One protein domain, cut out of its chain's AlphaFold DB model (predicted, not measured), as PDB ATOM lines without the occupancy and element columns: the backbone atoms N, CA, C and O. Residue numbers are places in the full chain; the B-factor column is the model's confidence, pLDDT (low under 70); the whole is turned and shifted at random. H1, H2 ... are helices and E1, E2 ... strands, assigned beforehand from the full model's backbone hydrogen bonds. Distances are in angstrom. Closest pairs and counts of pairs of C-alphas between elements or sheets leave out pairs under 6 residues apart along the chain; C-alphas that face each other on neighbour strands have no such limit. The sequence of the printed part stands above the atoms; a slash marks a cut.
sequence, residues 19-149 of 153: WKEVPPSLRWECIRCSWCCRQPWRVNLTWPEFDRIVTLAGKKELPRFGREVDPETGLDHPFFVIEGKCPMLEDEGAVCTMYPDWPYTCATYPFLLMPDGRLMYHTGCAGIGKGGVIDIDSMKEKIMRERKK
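What this domain is: This is residues 19 to 149 of the 153 residues of the protein "YkgJ family cysteine cluster protein" of Euryarchaeota archaeon (UniProt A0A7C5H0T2). Two small lobes, each a three-stranded antiparallel sheet with one helix packed on it, stand side by side, with the short helix H2 and long loops between and around them. One lobe holds the sheet E2, E4, E3 with H1; the other holds E1, E6, E5 with H3. Residues 70 to 75, at the tip of the hairpin E3 and E4, stick out. The 131 printed residues run E1 E2 H1 E3 E4 H2 E5 E6 H3, a mixed class with 57 residues in named elements, under half; the whole is compact, radius of gyration of the C-alphas 15.1 A, spanning 44 by 40 by 23 A.

Where its parts are: E2 is residues 41 to 44, E4 76 to 82 (20.1 A) and E3 64 to 69 (17.1 A). H1 is residues 47 to 57 (15.3 A), and H2 104 to 108. E1, residues 19 to 21, begins at C-alpha 19 (179.207, 209.387, 129.179); E6 is 119 to 122 and E5 111 to 113. H3, residues 136 to 149 (20.0 A), ends at C-alpha 149 (177.495, 191.632, 144.874).

How they stand to each other: E4 pairs with E2 (N 43 to O 80, 2.9 A) and E3 (N 77 to O 68, 2.8 A). E2, H1, E3 form a split strand-helix-strand unit, two same-way strands with E4 between them, its crossover right-handed. H1 is on this sheet, height 10.7 A, along the strands at 26 degrees to E4 on the local plane; its closest C-alpha pair with E4 is Trp 47 and His 77, 6.4 A. H2 only grazes this sheet with residues 104 to 106. H2 and H3 touch, closest C-alphas Tyr 104 and Glu 146, 5.2 A. H3 is on the other sheet, making two layers, helix and sheet; its closest C-alphas with E5 are Leu 113 and Lys 140, 6.8 A. E6 pairs with E1 (N 121 to O 20, 2.8 A) and, in a hairpin, E5 (N 120 to O 112, 2.8 A). In H1, H2 and H3 every O i to N i+4 pair is within hydrogen-bond range. H1 and H3 are apart.

The domain as a whole: The C-alphas of Pro 24 and Lys 59, the two farthest apart, are 44.5 A apart. The printed part has no cut. The links E1 to E2, E4 to H2 and E6 to H3 are long. The model's confidence is under 70 at residues 59 to 62.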
ATOM      1  N   TRP A  19     179.936 210.649 129.213       89.81
ATOM      2  CA  TRP A  19     179.207 209.387 129.179       89.81
ATOM      3  C   TRP A  19     178.335 209.372 127.928       89.81
ATOM      4  O   TRP A  19     177.547 210.292 127.704       89.81
ATOM      5  N   LYS A  20     178.471 208.332 127.111       95.12
ATOM      6  CA  LYS A  20     177.675 208.145 125.893       95.12
ATOM      7  C   LYS A  20     176.935 206.829 125.956       95.12
ATOM      8  O   LYS A  20     177.419 205.878 126.563       95.12
ATOM      9  N   GLU A  21     175.773 206.777 125.327       97.00
ATOM     10  CA  GLU A  21     175.073 205.514 125.135       97.00
ATOM     11  C   GLU A  21     175.926 204.593 124.257       97.00
ATOM     12  O   GLU A  21     176.579 205.054 123.320       97.00
ATOM     13  N   VAL A  22     175.974 203.307 124.598       97.31
ATOM     14  CA  VAL A  22     176.745 202.307 123.858       97.31
ATOM     15  C   VAL A  22     176.097 202.076 122.489       97.31
ATOM     16  O   VAL A  22     174.990 201.538 122.436       97.31
ATOM     17  N   PRO A  23     176.761 202.426 121.366       97.06
ATOM     18  CA  PRO A  23     176.249 202.074 120.049       97.06
ATOM     19  C   PRO A  23     176.464 200.577 119.755       97.06
ATOM     20  O   PRO A  23     177.417 199.987 120.276       97.06
ATOM     21  N   PRO A  24     175.685 199.971 118.837       95.50
ATOM     22  CA  PRO A  24     175.824 198.554 118.468       95.50
ATOM     23  C   PRO A  24     177.212 198.151 117.951       95.50
ATOM     24  O   PRO A  24     177.574 196.981 117.984       95.50
ATOM     25  N   SER A  25     177.999 199.108 117.451       97.31
ATOM     26  CA  SER A  25     179.340 198.880 116.908       97.31
ATOM     27  C   SER A  25     180.472 199.172 117.898       97.31
ATOM     28  O   SER A  25     181.639 199.161 117.497       97.31
ATOM     29  N   LEU A  26     180.170 199.502 119.162       98.00
ATOM     30  CA  LEU A  26     181.205 199.848 120.132       98.00
ATOM     31  C   LEU A  26     182.108 198.642 120.384       98.00
ATOM     32  O   LEU A  26     181.647 197.580 120.799       98.00
ATOM     33  N   ARG A  27     183.411 198.832 120.177       98.38
ATOM     34  CA  ARG A  27     184.432 197.850 120.545       98.38
ATOM     35  C   ARG A  27     185.070 198.246 121.866       98.38
ATOM     36  O   ARG A  27     185.333 199.436 122.075       98.38
ATOM     37  N   TRP A  28     185.314 197.280 122.743       97.94
ATOM     38  CA  TRP A  28     186.065 197.534 123.967       97.94
ATOM     39  C   TRP A  28     186.832 196.311 124.469       97.94
ATOM     40  O   TRP A  28     186.364 195.175 124.399       97.94
ATOM     41  N   GLU A  29     187.996 196.578 125.058       97.06
ATOM     42  CA  GLU A  29     188.758 195.624 125.855       97.06
ATOM     43  C   GLU A  29     189.526 196.354 126.961       97.06
ATOM     44  O   GLU A  29     190.150 197.394 126.732       97.06
ATOM     45  N   CYS A  30     189.501 195.807 128.179       93.50
ATOM     46  CA  CYS A  30     190.333 196.320 129.260       93.50
ATOM     47  C   CYS A  30     191.801 195.949 129.014       93.50
ATOM     48  O   CYS A  30     192.238 194.848 129.335       93.50
ATOM     49  N   ILE A  31     192.585 196.911 128.528       93.75
ATOM     50  CA  ILE A  31     194.027 196.755 128.271       93.75
ATOM     51  C   ILE A  31     194.903 196.835 129.536       93.75
ATOM     52  O   ILE A  31     196.114 196.992 129.430       93.75
ATOM     53  N   ARG A  32     194.298 196.794 130.734       90.31
ATOM     54  CA  ARG A  32     194.986 196.827 132.043       90.31
ATOM     55  C   ARG A  32     196.021 197.957 132.184       90.31
ATOM     56  O   ARG A  32     197.060 197.792 132.805       90.31
ATOM     57  N   CYS A  33     195.719 199.128 131.625       90.81
ATOM     58  CA  CYS A  33     196.608 200.294 131.666       90.81
ATOM     59  C   CYS A  33     196.614 201.031 133.017       90.81
ATOM     60  O   CYS A  33     197.382 201.972 133.201       90.81
ATOM     61  N   SER A  34     195.704 200.671 133.929       91.12
ATOM     62  CA  SER A  34     195.492 201.327 135.229       91.12
ATOM     63  C   SER A  34     195.224 202.838 135.142       91.12
ATOM     64  O   SER A  34     195.328 203.543 136.143       91.12
ATOM     65  N   TRP A  35     194.825 203.338 133.963       89.56
ATOM     66  CA  TRP A  35     194.510 204.750 133.730       89.56
ATOM     67  C   TRP A  35     193.395 205.239 134.653       89.56
ATOM     68  O   TRP A  35     193.579 206.228 135.346       89.56
ATOM     69  N   CYS A  36     192.284 204.504 134.763       89.19
ATOM     70  CA  CYS A  36     191.174 204.862 135.656       89.19
ATOM     71  C   CYS A  36     191.569 204.934 137.141       89.19
ATOM     72  O   CYS A  36     190.935 205.649 137.907       89.19
ATOM     73  N   CYS A  37     192.632 204.239 137.550       90.75
ATOM     74  CA  CYS A  37     193.172 204.309 138.906       90.75
ATOM     75  C   CYS A  37     194.149 205.479 139.103       90.75
ATOM     76  O   CYS A  37     194.561 205.725 140.230       90.75
ATOM     77  N   ARG A  38     194.557 206.171 138.035       90.25
ATOM     78  CA  ARG A  38     195.531 207.277 138.041       90.25
ATOM     79  C   ARG A  38     194.902 208.619 137.664       90.25
ATOM     80  O   ARG A  38     195.610 209.551 137.301       90.25
ATOM     81  N   GLN A  39     193.577 208.697 137.647       85.75
ATOM     82  CA  GLN A  39     192.845 209.915 137.323       85.75
ATOM     83  C   GLN A  39     192.044 210.375 138.537       85.75
ATOM     84  O   GLN A  39     191.621 209.525 139.329       85.75
ATOM     85  N   PRO A  40     191.803 211.689 138.671       86.50
ATOM     86  CA  PRO A  40     190.848 212.189 139.635       86.50
ATOM     87  C   PRO A  40     189.478 211.552 139.391       86.50
ATOM     88  O   PRO A  40     188.916 211.676 138.303       86.50
ATOM     89  N   TRP A  41     188.958 210.824 140.375       85.12
ATOM     90  CA  TRP A  41     187.700 210.102 140.222       85.12
ATOM     91  C   TRP A  41     186.962 209.976 141.544       85.12
ATOM     92  O   TRP A  41     187.562 209.724 142.587       85.12
ATOM     93  N   ARG A  42     185.637 210.094 141.492       87.56
ATOM     94  CA  ARG A  42     184.762 209.790 142.622       87.56
ATOM     95  C   ARG A  42     184.221 208.374 142.461       87.56
ATOM     96  O   ARG A  42     183.543 208.073 141.482       87.56
ATOM     97  N   VAL A  43     184.503 207.508 143.428       89.94
ATOM     98  CA  VAL A  43     183.974 206.143 143.466       89.94
ATOM     99  C   VAL A  43     182.837 206.097 144.474       89.94
ATOM    100  O   VAL A  43     183.066 206.130 145.683       89.94
ATOM    101  N   ASN A  44     181.610 206.022 143.962       89.94
ATOM    102  CA  ASN A  44     180.433 205.777 144.787       89.94
ATOM    103  C   ASN A  44     180.405 204.315 145.221       89.94
ATOM    104  O   ASN A  44     180.685 203.415 144.421       89.94
ATOM    105  N   LEU A  45     180.066 204.115 146.489       91.75
ATOM    106  CA  LEU A  45     180.022 202.826 147.150       91.75
ATOM    107  C   LEU A  45     178.642 202.606 147.750       91.75
ATOM    108  O   LEU A  45     177.966 203.535 148.179       91.75
ATOM    109  N   THR A  46     178.264 201.348 147.848       92.94
ATOM    110  CA  THR A  46     177.239 200.899 148.784       92.94
ATOM    111  C   THR A  46     177.840 200.726 150.186       92.94
ATOM    112  O   THR A  46     179.053 200.565 150.342       92.94
ATOM    113  N   TRP A  47     177.000 200.711 151.225       92.94
ATOM    114  CA  TRP A  47     177.455 200.401 152.587       92.94
ATOM    115  C   TRP A  47     178.145 199.027 152.704       92.94
ATOM    116  O   TRP A  47     179.247 198.979 153.250       92.94
ATOM    117  N   PRO A  48     177.617 197.933 152.112       93.00
ATOM    118  CA  PRO A  48     178.322 196.651 152.093       93.00
ATOM    119  C   PRO A  48     179.704 196.706 151.431       93.00
ATOM    120  O   PRO A  48     180.632 196.034 151.876       93.00
ATOM    121  N   GLU A  49     179.878 197.491 150.364       92.56
ATOM    122  CA  GLU A  49     181.200 197.676 149.756       92.56
ATOM    123  C   GLU A  49     182.145 198.452 150.656       92.56
ATOM    124  O   GLU A  49     183.303 198.066 150.779       92.56
ATOM    125  N   PHE A  50     181.663 199.521 151.286       91.38
ATOM    126  CA  PHE A  50     182.455 200.305 152.222       91.38
ATOM    127  C   PHE A  50     182.998 199.433 153.358       91.38
ATOM    128  O   PHE A  50     184.208 199.429 153.588       91.38
ATOM    129  N   ASP A  51     182.143 198.625 153.986       89.69
ATOM    130  CA  ASP A  51     182.548 197.727 155.070       89.69
ATOM    131  C   ASP A  51     183.611 196.721 154.609       89.69
ATOM    132  O   ASP A  51     184.621 196.508 155.292       89.69
ATOM    133  N   ARG A  52     183.436 196.139 153.412       88.06
ATOM    134  CA  ARG A  52     184.440 195.245 152.812       88.06
ATOM    135  C   ARG A  52     185.766 195.959 152.569       88.06
ATOM    136  O   ARG A  52     186.808 195.422 152.928       88.06
ATOM    137  N   ILE A  53     185.741 197.155 151.984       85.94
ATOM    138  CA  ILE A  53     186.949 197.913 151.630       85.94
ATOM    139  C   ILE A  53     187.720 198.312 152.883       85.94
ATOM    140  O   ILE A  53     188.928 198.107 152.933       85.94
ATOM    141  N   VAL A  54     187.038 198.847 153.899       85.56
ATOM    142  CA  VAL A  54     187.673 199.235 155.166       85.56
ATOM    143  C   VAL A  54     188.303 198.018 155.846       85.56
ATOM    144  O   VAL A  54     189.423 198.106 156.345       85.56
ATOM    145  N   THR A  55     187.631 196.865 155.801       84.75
ATOM    146  CA  THR A  55     188.159 195.609 156.351       84.75
ATOM    147  C   THR A  55     189.387 195.113 155.579       84.75
ATOM    148  O   THR A  55     190.400 194.770 156.187       84.75
ATOM    149  N   LEU A  56     189.324 195.089 154.242       79.88
ATOM    150  CA  LEU A  56     190.380 194.546 153.378       79.88
ATOM    151  C   LEU A  56     191.611 195.449 153.286       79.88
ATOM    152  O   LEU A  56     192.738 194.961 153.207       79.88
ATOM    153  N   ALA A  57     191.419 196.766 153.297       74.69
ATOM    154  CA  ALA A  57     192.517 197.720 153.232       74.69
ATOM    155  C   ALA A  57     193.403 197.684 154.492       74.69
ATOM    156  O   ALA A  57     194.582 198.047 154.430       74.69
ATOM    157  N   GLY A  58     192.877 197.202 155.624       71.38
ATOM    158  CA  GLY A  58     193.631 197.033 156.863       71.38
ATOM    159  C   GLY A  58     194.261 198.346 157.345       71.38
ATOM    160  O   GLY A  58     193.559 199.318 157.599       71.38
ATOM    161  N   LYS A  59     195.599 198.367 157.486       53.78
ATOM    162  CA  LYS A  59     196.396 199.544 157.903       53.78
ATOM    163  C   LYS A  59     196.908 200.410 156.740       53.78
ATOM    164  O   LYS A  59     197.703 201.315 156.983       53.78
ATOM    165  N   LYS A  60     196.545 200.110 155.488       63.22
ATOM    166  CA  LYS A  60     196.929 200.967 154.355       63.22
ATOM    167  C   LYS A  60     196.269 202.336 154.511       63.22
ATOM    168  O   LYS A  60     195.218 202.440 155.144       63.22
ATOM    169  N   GLU A  61     196.882 203.374 153.943       66.56
ATOM    170  CA  GLU A  61     196.260 204.697 153.872       66.56
ATOM    171  C   GLU A  61     194.922 204.569 153.140       66.56
ATOM    172  O   GLU A  61     194.852 204.356 151.929       66.56
ATOM    173  N   LEU A  62     193.845 204.606 153.921       68.56
ATOM    174  CA  LEU A  62     192.493 204.553 153.406       68.56
ATOM    175  C   LEU A  62     192.247 205.791 152.537       68.56
ATOM    176  O   LEU A  62     192.704 206.883 152.885       68.56
ATOM    177  N   PRO A  63     191.519 205.657 151.417       70.69
ATOM    178  CA  PRO A  63     191.182 206.808 150.608       70.69
ATOM    179  C   PRO A  63     190.327 207.773 151.428       70.69
ATOM    180  O   PRO A  63     189.645 207.384 152.381       70.69
ATOM    181  N   ARG A  64     190.336 209.051 151.046       79.75
ATOM    182  CA  ARG A  64     189.476 210.041 151.688       79.75
ATOM    183  C   ARG A  64     188.017 209.676 151.429       79.75
ATOM    184  O   ARG A  64     187.533 209.795 150.301       79.75
ATOM    185  N   PHE A  65     187.337 209.232 152.480       85.38
ATOM    186  CA  PHE A  65     185.926 208.885 152.435       85.38
ATOM    187  C   PHE A  65     185.038 210.098 152.701       85.38
ATOM    188  O   PHE A  65     185.375 210.990 153.481       85.38
ATOM    189  N   GLY A  66     183.874 210.091 152.064       88.88
ATOM    190  CA  GLY A  66     182.770 210.994 152.332       88.88
ATOM    191  C   GLY A  66     181.449 210.233 152.357       88.88
ATOM    192  O   GLY A  66     181.384 209.045 152.034       88.88
ATOM    193  N   ARG A  67     180.390 210.938 152.744       91.75
ATOM    194  CA  ARG A  67     179.011 210.447 152.730       91.75
ATOM    195  C   ARG A  67     178.158 211.456 151.980       91.75
ATOM    196  O   ARG A  67     178.343 212.657 152.155       91.75
ATOM    197  N   GLU A  68     177.254 210.974 151.145       89.12
ATOM    198  CA  GLU A  68     176.284 211.803 150.432       89.12
ATOM    199  C   GLU A  68     174.887 211.209 150.614       89.12
ATOM    200  O   GLU A  68     174.747 210.002 150.801       89.12
ATOM    201  N   VAL A  69     173.866 212.066 150.596       88.31
ATOM    202  CA  VAL A  69     172.468 211.656 150.458       88.31
ATOM    203  C   VAL A  69     172.048 211.996 149.038       88.31
ATOM    204  O   VAL A  69     172.115 213.159 148.632       88.31
ATOM    205  N   ASP A  70     171.663 210.980 148.278       80.06
ATOM    206  CA  ASP A  70     171.164 211.150 146.923       80.06
ATOM    207  C   ASP A  70     169.858 211.969 146.969       80.06
ATOM    208  O   ASP A  70     168.914 211.585 147.665       80.06
ATOM    209  N   PRO A  71     169.788 213.128 146.291       81.19
ATOM    210  CA  PRO A  71     168.660 214.044 146.430       81.19
ATOM    211  C   PRO A  71     167.374 213.526 145.773       81.19
ATOM    212  O   PRO A  71     166.295 213.994 146.125       81.19
ATOM    213  N   GLU A  72     167.473 212.594 144.821       78.12
ATOM    214  CA  GLU A  72     166.317 212.050 144.102       78.12
ATOM    215  C   GLU A  72     165.669 210.901 144.881       78.12
ATOM    216  O   GLU A  72     164.447 210.775 144.926       78.12
ATOM    217  N   THR A  73     166.490 210.069 145.516       81.00
ATOM    218  CA  THR A  73     166.059 208.848 146.206       81.00
ATOM    219  C   THR A  73     166.025 208.990 147.727       81.00
ATOM    220  O   THR A  73     165.394 208.178 148.402       81.00
ATOM    221  N   GLY A  74     166.707 209.994 148.286       88.19
ATOM    222  CA  GLY A  74     166.904 210.166 149.726       88.19
ATOM    223  C   GLY A  74     167.838 209.127 150.356       88.19
ATOM    224  O   GLY A  74     167.961 209.085 151.579       88.19
ATOM    225  N   LEU A  75     168.477 208.273 149.549       85.56
ATOM    226  CA  LEU A  75     169.354 207.215 150.037       85.56
ATOM    227  C   LEU A  75     170.730 207.773 150.374       85.56
ATOM    228  O   LEU A  75     171.354 208.464 149.570       85.56
ATOM    229  N   ASP A  76     171.225 207.437 151.560       92.31
ATOM    230  CA  ASP A  76     172.580 207.778 151.949       92.31
ATOM    231  C   ASP A  76     173.571 206.722 151.457       92.31
ATOM    232  O   ASP A  76     173.311 205.517 151.501       92.31
ATOM    233  N   HIS A  77     174.731 207.170 150.993       89.38
ATOM    234  CA  HIS A  77     175.767 206.267 150.526       89.38
ATOM    235  C   HIS A  77     177.178 206.821 150.781       89.38
ATOM    236  O   HIS A  77     177.411 208.038 150.729       89.38
ATOM    237  N   PRO A  78     178.154 205.941 151.062       93.38
ATOM    238  CA  PRO A  78     179.550 206.325 151.129       93.38
ATOM    239  C   PRO A  78     180.136 206.543 149.730       93.38
ATOM    240  O   PRO A  78     179.652 206.047 148.708       93.38
ATOM    241  N   PHE A  79     181.232 207.282 149.683       91.25
ATOM    242  CA  PHE A  79     182.086 207.377 148.508       91.25
ATOM    243  C   PHE A  79     183.529 207.604 148.939       91.25
ATOM    244  O   PHE A  79     183.788 208.037 150.062       91.25
ATOM    245  N   PHE A  80     184.468 207.364 148.033       89.56
ATOM    246  CA  PHE A  80     185.828 207.861 148.189       89.56
ATOM    247  C   PHE A  80     186.307 208.583 146.941       89.56
ATOM    248  O   PHE A  80     185.769 208.404 145.844       89.56
ATOM    249  N   VAL A  81     187.325 209.417 147.126       87.44
ATOM    250  CA  VAL A  81     187.918 210.212 146.055       87.44
ATOM    251  C   VAL A  81     189.321 209.704 145.763       87.44
ATOM    252  O   VAL A  81     190.133 209.501 146.664       87.44
ATOM    253  N   ILE A  82     189.596 209.497 144.484       87.38
ATOM    254  CA  ILE A  82     190.938 209.360 143.936       87.38
ATOM    255  C   ILE A  82     191.356 210.769 143.528       87.38
ATOM    256  O   ILE A  82     190.691 211.368 142.693       87.38
ATOM    257  N   GLU A  83     192.423 211.310 144.112       82.94
ATOM    258  CA  GLU A  83     192.909 212.666 143.784       82.94
ATOM    259  C   GLU A  83     193.945 212.664 142.646       82.94
ATOM    260  O   GLU A  83     194.191 213.685 142.013       82.94
ATOM    261  N   GLY A  84     194.525 211.502 142.335       84.00
ATOM    262  CA  GLY A  84     195.493 211.343 141.245       84.00
ATOM    263  C   GLY A  84     196.106 209.947 141.164       84.00
ATOM    264  O   GLY A  84     196.496 209.496 140.093       84.00
ATOM    265  N   LYS A  85     196.136 209.209 142.274       88.81
ATOM    266  CA  LYS A  85     196.473 207.784 142.303       88.81
ATOM    267  C   LYS A  85     195.595 207.087 143.330       88.81
ATOM    268  O   LYS A  85     195.472 207.552 144.457       88.81
ATOM    269  N   CYS A  86     194.962 205.993 142.931       89.19
ATOM    270  CA  CYS A  86     194.133 205.194 143.817       89.19
ATOM    271  C   CYS A  86     195.021 204.587 144.910       89.19
ATOM    272  O   CYS A  86     195.996 203.918 144.562       89.19
ATOM    273  N   PRO A  87     194.685 204.742 146.203       85.44
ATOM    274  CA  PRO A  87     195.473 204.153 147.294       85.44
ATOM    275  C   PRO A  87     195.546 202.622 147.254       85.44
ATOM    276  O   PRO A  87     196.428 202.015 147.850       85.44
ATOM    277  N   MET A  88     194.631 201.991 146.515       87.06
ATOM    278  CA  MET A  88     194.590 200.541 146.308       87.06
ATOM    279  C   MET A  88     195.384 200.087 145.078       87.06
ATOM    280  O   MET A  88     195.309 198.917 144.713       87.06
ATOM    281  N   LEU A  89     196.076 200.991 144.378       89.50
ATOM    282  CA  LEU A  89     196.926 200.660 143.236       89.50
ATOM    283  C   LEU A  89     198.378 200.522 143.702       89.50
ATOM    284  O   LEU A  89     198.973 201.509 144.136       89.50
ATOM    285  N   GLU A  90     198.955 199.331 143.554       86.19
ATOM    286  CA  GLU A  90     200.377 199.107 143.827       86.19
ATOM    287  C   GLU A  90     201.261 199.885 142.845       86.19
ATOM    288  O   GLU A  90     200.946 200.029 141.658       86.19
ATOM    289  N   ASP A  91     202.378 200.404 143.353       80.44
ATOM    290  CA  ASP A  91     203.383 201.133 142.576       80.44
ATOM    291  C   ASP A  91     204.026 200.223 141.531       80.44
ATOM    292  O   ASP A  91     204.118 200.578 140.353       80.44
ATOM    293  N   GLU A  92     204.417 199.028 141.967       78.62
ATOM    294  CA  GLU A  92     205.009 197.996 141.131       78.62
ATOM    295  C   GLU A  92     203.907 197.174 140.456       78.62
ATOM    296  O   GLU A  92     202.931 196.757 141.073       78.62
ATOM    297  N   GLY A  93     204.016 196.981 139.140       75.81
ATOM    298  CA  GLY A  93     203.071 196.162 138.370       75.81
ATOM    299  C   GLY A  93     201.674 196.765 138.155       75.81
ATOM    300  O   GLY A  93     200.917 196.221 137.353       75.81
ATOM    301  N   ALA A  94     201.337 197.891 138.798       82.56
ATOM    302  CA  ALA A  94     200.054 198.588 138.664       82.56
ATOM    303  C   ALA A  94     198.831 197.686 138.927       82.56
ATOM    304  O   ALA A  94     197.806 197.795 138.243       82.56
ATOM    305  N   VAL A  95     198.945 196.803 139.922       84.81
ATOM    306  CA  VAL A  95     197.910 195.845 140.323       84.81
ATOM    307  C   VAL A  95     197.017 196.454 141.406       84.81
ATOM    308  O   VAL A  95     197.477 197.166 142.294       84.81
ATOM    309  N   CYS A  96     195.710 196.196 141.326       87.44
ATOM    310  CA  CYS A  96     194.770 196.617 142.358       87.44
ATOM    311  C   CYS A  96     194.791 195.631 143.532       87.44
ATOM    312  O   CYS A  96     194.457 194.459 143.358       87.44
ATOM    313  N   THR A  97     195.083 196.117 144.735       86.06
ATOM    314  CA  THR A  97     195.205 195.301 145.955       86.06
ATOM    315  C   THR A  97     193.875 194.771 146.473       86.06
ATOM    316  O   THR A  97     193.862 193.963 147.392       86.06
ATOM    317  N   MET A  98     192.759 195.255 145.926       83.94
ATOM    318  CA  MET A  98     191.416 194.784 146.263       83.94
ATOM    319  C   MET A  98     190.918 193.696 145.312       83.94
ATOM    320  O   MET A  98     189.770 193.301 145.428       83.94
ATOM    321  N   TYR A  99     191.700 193.245 144.327       81.62
ATOM    322  CA  TYR A  99     191.226 192.188 143.431       81.62
ATOM    323  C   TYR A  99     191.029 190.864 144.196       81.62
ATOM    324  O   TYR A  99     191.955 190.461 144.900       81.62
ATOM    325  N   PRO A 100     189.898 190.146 144.023       81.81
ATOM    326  CA  PRO A 100     188.763 190.421 143.128       81.81
ATOM    327  C   PRO A 100     187.574 191.188 143.740       81.81
ATOM    328  O   PRO A 100     186.587 191.411 143.043       81.81
ATOM    329  N   ASP A 101     187.654 191.623 144.993       86.44
ATOM    330  CA  ASP A 101     186.612 192.327 145.760       86.44
ATOM    331  C   ASP A 101     186.488 193.831 145.441       86.44
ATOM    332  O   ASP A 101     186.319 194.681 146.319       86.44
ATOM    333  N   TRP A 102     186.578 194.186 144.163       90.19
ATOM    334  CA  TRP A 102     186.455 195.571 143.724       90.19
ATOM    335  C   TRP A 102     185.065 196.154 144.012       90.19
ATOM    336  O   TRP A 102     184.066 195.438 143.916       90.19
ATOM    337  N   PRO A 103     184.970 197.480 144.240       91.94
ATOM    338  CA  PRO A 103     183.707 198.181 144.086       91.94
ATOM    339  C   PRO A 103     183.097 197.885 142.716       91.94
ATOM    340  O   PRO A 103     183.822 197.865 141.716       91.94
ATOM    341  N   TYR A 104     181.778 197.743 142.635       93.50
ATOM    342  CA  TYR A 104     181.065 197.482 141.393       93.50
ATOM    343  C   TYR A 104     181.387 198.567 140.363       93.50
ATOM    344  O   TYR A 104     181.693 198.238 139.224       93.50
ATOM    345  N   THR A 105     181.453 199.837 140.788       91.75
ATOM    346  CA  THR A 105     181.859 200.975 139.950       91.75
ATOM    347  C   THR A 105     183.216 200.731 139.275       91.75
ATOM    348  O   THR A 105     183.395 201.045 138.100       91.75
ATOM    349  N   CYS A 106     184.177 200.137 139.989       92.88
ATOM    350  CA  CYS A 106     185.486 199.786 139.439       92.88
ATOM    351  C   CYS A 106     185.424 198.518 138.570       92.88
ATOM    352  O   CYS A 106     186.044 198.478 137.510       92.88
ATOM    353  N   ALA A 107     184.664 197.501 138.986       93.31
ATOM    354  CA  ALA A 107     184.520 196.228 138.276       93.31
ATOM    355  C   ALA A 107     183.779 196.358 136.930       93.31
ATOM    356  O   ALA A 107     183.993 195.559 136.005       93.31
ATOM    357  N   THR A 108     182.895 197.353 136.818       94.62
ATOM    358  CA  THR A 108     182.096 197.617 135.621       94.62
ATOM    359  C   THR A 108     182.650 198.737 134.757       94.62
ATOM    360  O   THR A 108     182.202 198.859 133.621       94.62
ATOM    361  N   TYR A 109     183.635 199.514 135.223       93.56
ATOM    362  CA  TYR A 109     184.267 200.552 134.409       93.56
ATOM    363  C   TYR A 109     184.782 199.966 133.074       93.56
ATOM    364  O   TYR A 109     185.445 198.924 133.075       93.56
ATOM    365  N   PRO A 110     184.521 200.614 131.922       95.44
ATOM    366  CA  PRO A 110     183.992 201.970 131.750       95.44
ATOM    367  C   PRO A 110     182.472 202.066 131.581       95.44
ATOM    368  O   PRO A 110     182.006 203.055 131.030       95.44
ATOM    369  N   PHE A 111     181.703 201.064 131.993       96.38
ATOM    370  CA  PHE A 111     180.269 200.987 131.738       96.38
ATOM    371  C   PHE A 111     179.416 201.328 132.963       96.38
ATOM    372  O   PHE A 111     179.768 201.017 134.104       96.38
ATOM    373  N   LEU A 112     178.253 201.920 132.693       93.19
ATOM    374  CA  LEU A 112     177.209 202.242 133.662       93.19
ATOM    375  C   LEU A 112     175.845 201.860 133.079       93.19
ATOM    376  O   LEU A 112     175.572 202.131 131.915       93.19
ATOM    377  N   LEU A 113     174.979 201.255 133.891       93.81
ATOM    378  CA  LEU A 113     173.595 200.962 133.513       93.81
ATOM    379  C   LEU A 113     172.655 201.998 134.134       93.81
ATOM    380  O   LEU A 113     172.550 202.081 135.359       93.81
ATOM    381  N   MET A 114     171.970 202.772 133.303       89.69
ATOM    382  CA  MET A 114     171.014 203.788 133.743       89.69
ATOM    383  C   MET A 114     169.708 203.147 134.251       89.69
ATOM    384  O   MET A 114     169.399 202.017 133.861       89.69
ATOM    385  N   PRO A 115     168.917 203.842 135.095       86.62
ATOM    386  CA  PRO A 115     167.627 203.335 135.577       86.62
ATOM    387  C   PRO A 115     166.624 203.006 134.461       86.62
ATOM    388  O   PRO A 115     165.836 202.078 134.597       86.62
ATOM    389  N   ASP A 116     166.692 203.722 133.337       88.56
ATOM    390  CA  ASP A 116     165.877 203.484 132.137       88.56
ATOM    391  C   ASP A 116     166.367 202.298 131.276       88.56
ATOM    392  O   ASP A 116     165.830 202.031 130.203       88.56
ATOM    393  N   GLY A 117     167.394 201.575 131.735       92.25
ATOM    394  CA  GLY A 117     167.945 200.402 131.063       92.25
ATOM    395  C   GLY A 117     168.977 200.707 129.977       92.25
ATOM    396  O   GLY A 117     169.501 199.762 129.371       92.25
ATOM    397  N   ARG A 118     169.320 201.979 129.729       94.75
ATOM    398  CA  ARG A 118     170.386 202.336 128.783       94.75
ATOM    399  C   ARG A 118     171.761 201.983 129.331       94.75
ATOM    400  O   ARG A 118     172.093 202.273 130.481       94.75
ATOM    401  N   LEU A 119     172.578 201.366 128.481       96.81
ATOM    402  CA  LEU A 119     173.976 201.090 128.782       96.81
ATOM    403  C   LEU A 119     174.821 202.270 128.305       96.81
ATOM    404  O   LEU A 119     174.849 202.583 127.118       96.81
ATOM    405  N   MET A 120     175.520 202.899 129.237       96.44
ATOM    406  CA  MET A 120     176.411 204.022 128.987       96.44
ATOM    407  C   MET A 120     177.861 203.561 129.091       96.44
ATOM    408  O   MET A 120     178.175 202.647 129.856       96.44
ATOM    409  N   TYR A 121     178.758 204.223 128.367       96.12
ATOM    410  CA  TYR A 121     180.196 204.056 128.509       96.12
ATOM    411  C   TYR A 121     180.901 205.397 128.679       96.12
ATOM    412  O   TYR A 121     180.485 206.427 128.145       96.12
ATOM    413  N   HIS A 122     182.007 205.364 129.406       93.19
ATOM    414  CA  HIS A 122     182.864 206.509 129.627       93.19
ATOM    415  C   HIS A 122     183.890 206.645 128.495       93.19
ATOM    416  O   HIS A 122     184.780 205.802 128.333       93.19
ATOM    417  N   THR A 123     183.805 207.732 127.725       92.75
ATOM    418  CA  THR A 123     184.664 207.965 126.546       92.75
ATOM    419  C   THR A 123     186.153 208.100 126.869       92.75
ATOM    420  O   THR A 123     186.986 207.776 126.028       92.75
ATOM    421  N   GLY A 124     186.509 208.500 128.093       90.19
ATOM    422  CA  GLY A 124     187.906 208.631 128.531       90.19
ATOM    423  C   GLY A 124     188.647 207.309 128.790       90.19
ATOM    424  O   GLY A 124     189.806 207.331 129.197       90.19
ATOM    425  N   CYS A 125     188.008 206.148 128.609       93.62
ATOM    426  CA  CYS A 125     188.681 204.864 128.790       93.62
ATOM    427  C   CYS A 125     189.567 204.519 127.582       93.62
ATOM    428  O   CYS A 125     189.079 204.361 126.466       93.62
ATOM    429  N   ALA A 126     190.861 204.280 127.822       93.69
ATOM    430  CA  ALA A 126     191.833 203.911 126.783       93.69
ATOM    431  C   ALA A 126     191.549 202.561 126.083       93.69
ATOM    432  O   ALA A 126     192.145 202.256 125.050       93.69
ATOM    433  N   GLY A 127     190.653 201.742 126.644       96.12
ATOM    434  CA  GLY A 127     190.197 200.486 126.046       96.12
ATOM    435  C   GLY A 127     189.108 200.651 124.982       96.12
ATOM    436  O   GLY A 127     188.782 199.688 124.290       96.12
ATOM    437  N   ILE A 128     188.519 201.842 124.839       97.06
ATOM    438  CA  ILE A 128     187.477 202.100 123.837       97.06
ATOM    439  C   ILE A 128     188.066 202.013 122.423       97.06
ATOM    440  O   ILE A 128     189.149 202.525 122.142       97.06
ATOM    441  N   GLY A 129     187.356 201.324 121.530       97.25
ATOM    442  CA  GLY A 129     187.796 201.026 120.165       97.25
ATOM    443  C   GLY A 129     188.764 199.840 120.054       97.25
ATOM    444  O   GLY A 129     189.142 199.467 118.942       97.25
ATOM    445  N   LYS A 130     189.169 199.236 121.176       97.44
ATOM    446  CA  LYS A 130     190.006 198.024 121.226       97.44
ATOM    447  C   LYS A 130     189.132 196.773 121.356       97.44
ATOM    448  O   LYS A 130     187.944 196.889 121.625       97.44
ATOM    449  N   GLY A 131     189.708 195.590 121.157       96.62
ATOM    450  CA  GLY A 131     188.996 194.326 121.354       96.62
ATOM    451  C   GLY A 131     187.830 194.064 120.400       96.62
ATOM    452  O   GLY A 131     187.791 194.563 119.274       96.62
ATOM    453  N   GLY A 132     186.895 193.229 120.855       97.25
ATOM    454  CA  GLY A 132     185.682 192.847 120.132       97.25
ATOM    455  C   GLY A 132     184.539 193.849 120.295       97.25
ATOM    456  O   GLY A 132     184.593 194.738 121.144       97.25
ATOM    457  N   VAL A 133     183.503 193.693 119.468       98.19
ATOM    458  CA  VAL A 133     182.230 194.410 119.650       98.19
ATOM    459  C   VAL A 133     181.595 193.954 120.962       98.19
ATOM    460  O   VAL A 133     181.613 192.763 121.275       98.19
ATOM    461  N   ILE A 134     181.067 194.902 121.732       97.00
ATOM    462  CA  ILE A 134     180.417 194.618 123.006       97.00
ATOM    463  C   ILE A 134     179.030 194.035 122.767       97.00
ATOM    464  O   ILE A 134     178.189 194.650 122.116       97.00
ATOM    465  N   ASP A 135     178.787 192.875 123.367       97.38
ATOM    466  CA  ASP A 135     177.438 192.367 123.577       97.38
ATOM    467  C   ASP A 135     176.782 193.175 124.709       97.38
ATOM    468  O   ASP A 135     177.203 193.119 125.872       97.38
ATOM    469  N   ILE A 136     175.788 193.986 124.342       96.69
ATOM    470  CA  ILE A 136     175.109 194.912 125.252       96.69
ATOM    471  C   ILE A 136     174.388 194.151 126.366       96.69
ATOM    472  O   ILE A 136     174.468 194.564 127.525       96.69
ATOM    473  N   ASP A 137     173.717 193.046 126.048       97.19
ATOM    474  CA  ASP A 137     172.929 192.293 127.021       97.19
ATOM    475  C   ASP A 137     173.846 191.552 127.992       97.19
ATOM    476  O   ASP A 137     173.686 191.668 129.209       97.19
ATOM    477  N   SER A 138     174.908 190.922 127.485       97.12
ATOM    478  CA  SER A 138     175.938 190.303 128.324       97.12
ATOM    479  C   SER A 138     176.599 191.313 129.272       97.12
ATOM    480  O   SER A 138     176.843 191.020 130.451       97.12
ATOM    481  N   MET A 139     176.862 192.538 128.796       97.31
ATOM    482  CA  MET A 139     177.419 193.602 129.633       97.31
ATOM    483  C   MET A 139     176.424 194.072 130.700       97.31
ATOM    484  O   MET A 139     176.810 194.243 131.859       97.31
ATOM    485  N   LYS A 140     175.143 194.235 130.351       97.38
ATOM    486  CA  LYS A 140     174.082 194.555 131.317       97.38
ATOM    487  C   LYS A 140     173.981 193.485 132.397       97.38
ATOM    488  O   LYS A 140     173.996 193.817 133.580       97.38
ATOM    489  N   GLU A 141     173.965 192.209 132.022       97.31
ATOM    490  CA  GLU A 141     173.955 191.103 132.980       97.31
ATOM    491  C   GLU A 141     175.178 191.125 133.899       97.31
ATOM    492  O   GLU A 141     175.051 190.928 135.109       97.31
ATOM    493  N   LYS A 142     176.371 191.395 133.350       95.88
ATOM    494  CA  LYS A 142     177.588 191.560 134.152       95.88
ATOM    495  C   LYS A 142     177.418 192.678 135.177       95.88
ATOM    496  O   LYS A 142     177.696 192.450 136.351       95.88
ATOM    497  N   ILE A 143     176.934 193.849 134.763       96.19
ATOM    498  CA  ILE A 143     176.696 194.982 135.667       96.19
ATOM    499  C   ILE A 143     175.689 194.605 136.755       96.19
ATOM    500  O   ILE A 143     175.930 194.878 137.927       96.19
ATOM    501  N   MET A 144     174.596 193.928 136.400       95.56
ATOM    502  CA  MET A 144     173.594 193.486 137.372       95.56
ATOM    503  C   MET A 144     174.160 192.477 138.379       95.56
ATOM    504  O   MET A 144     173.838 192.550 139.566       95.56
ATOM    505  N   ARG A 145     175.057 191.576 137.953       95.69
ATOM    506  CA  ARG A 145     175.778 190.677 138.872       95.69
ATOM    507  C   ARG A 145     176.660 191.452 139.851       95.69
ATOM    508  O   ARG A 145     176.637 191.143 141.040       95.69
ATOM    509  N   GLU A 146     177.400 192.454 139.382       95.44
ATOM    510  CA  GLU A 146     178.246 193.284 140.253       95.44
ATOM    511  C   GLU A 146     177.412 194.156 141.209       95.44
ATOM    512  O   GLU A 146     177.726 194.225 142.394       95.44
ATOM    513  N   ARG A 147     176.277 194.712 140.759       93.81
ATOM    514  CA  ARG A 147     175.308 195.408 141.631       93.81
ATOM    515  C   ARG A 147     174.781 194.508 142.746       93.81
ATOM    516  O   ARG A 147     174.763 194.905 143.910       93.81
ATOM    517  N   LYS A 148     174.419 193.264 142.418       93.94
ATOM    518  CA  LYS A 148     173.975 192.283 143.417       93.94
ATOM    519  C   LYS A 148     175.081 191.961 144.426       93.94
ATOM    520  O   LYS A 148     174.808 191.880 145.621       93.94
ATOM    521  N   LYS A 149     176.335 191.810 143.978       92.56
ATOM    522  CA  LYS A 149     177.495 191.632 144.874       92.56
ATOM    523  C   LYS A 149     177.756 192.857 145.751       92.56
ATOM    524  O   LYS A 149     178.272 192.699 146.855       92.56
TER     525      LYS A 149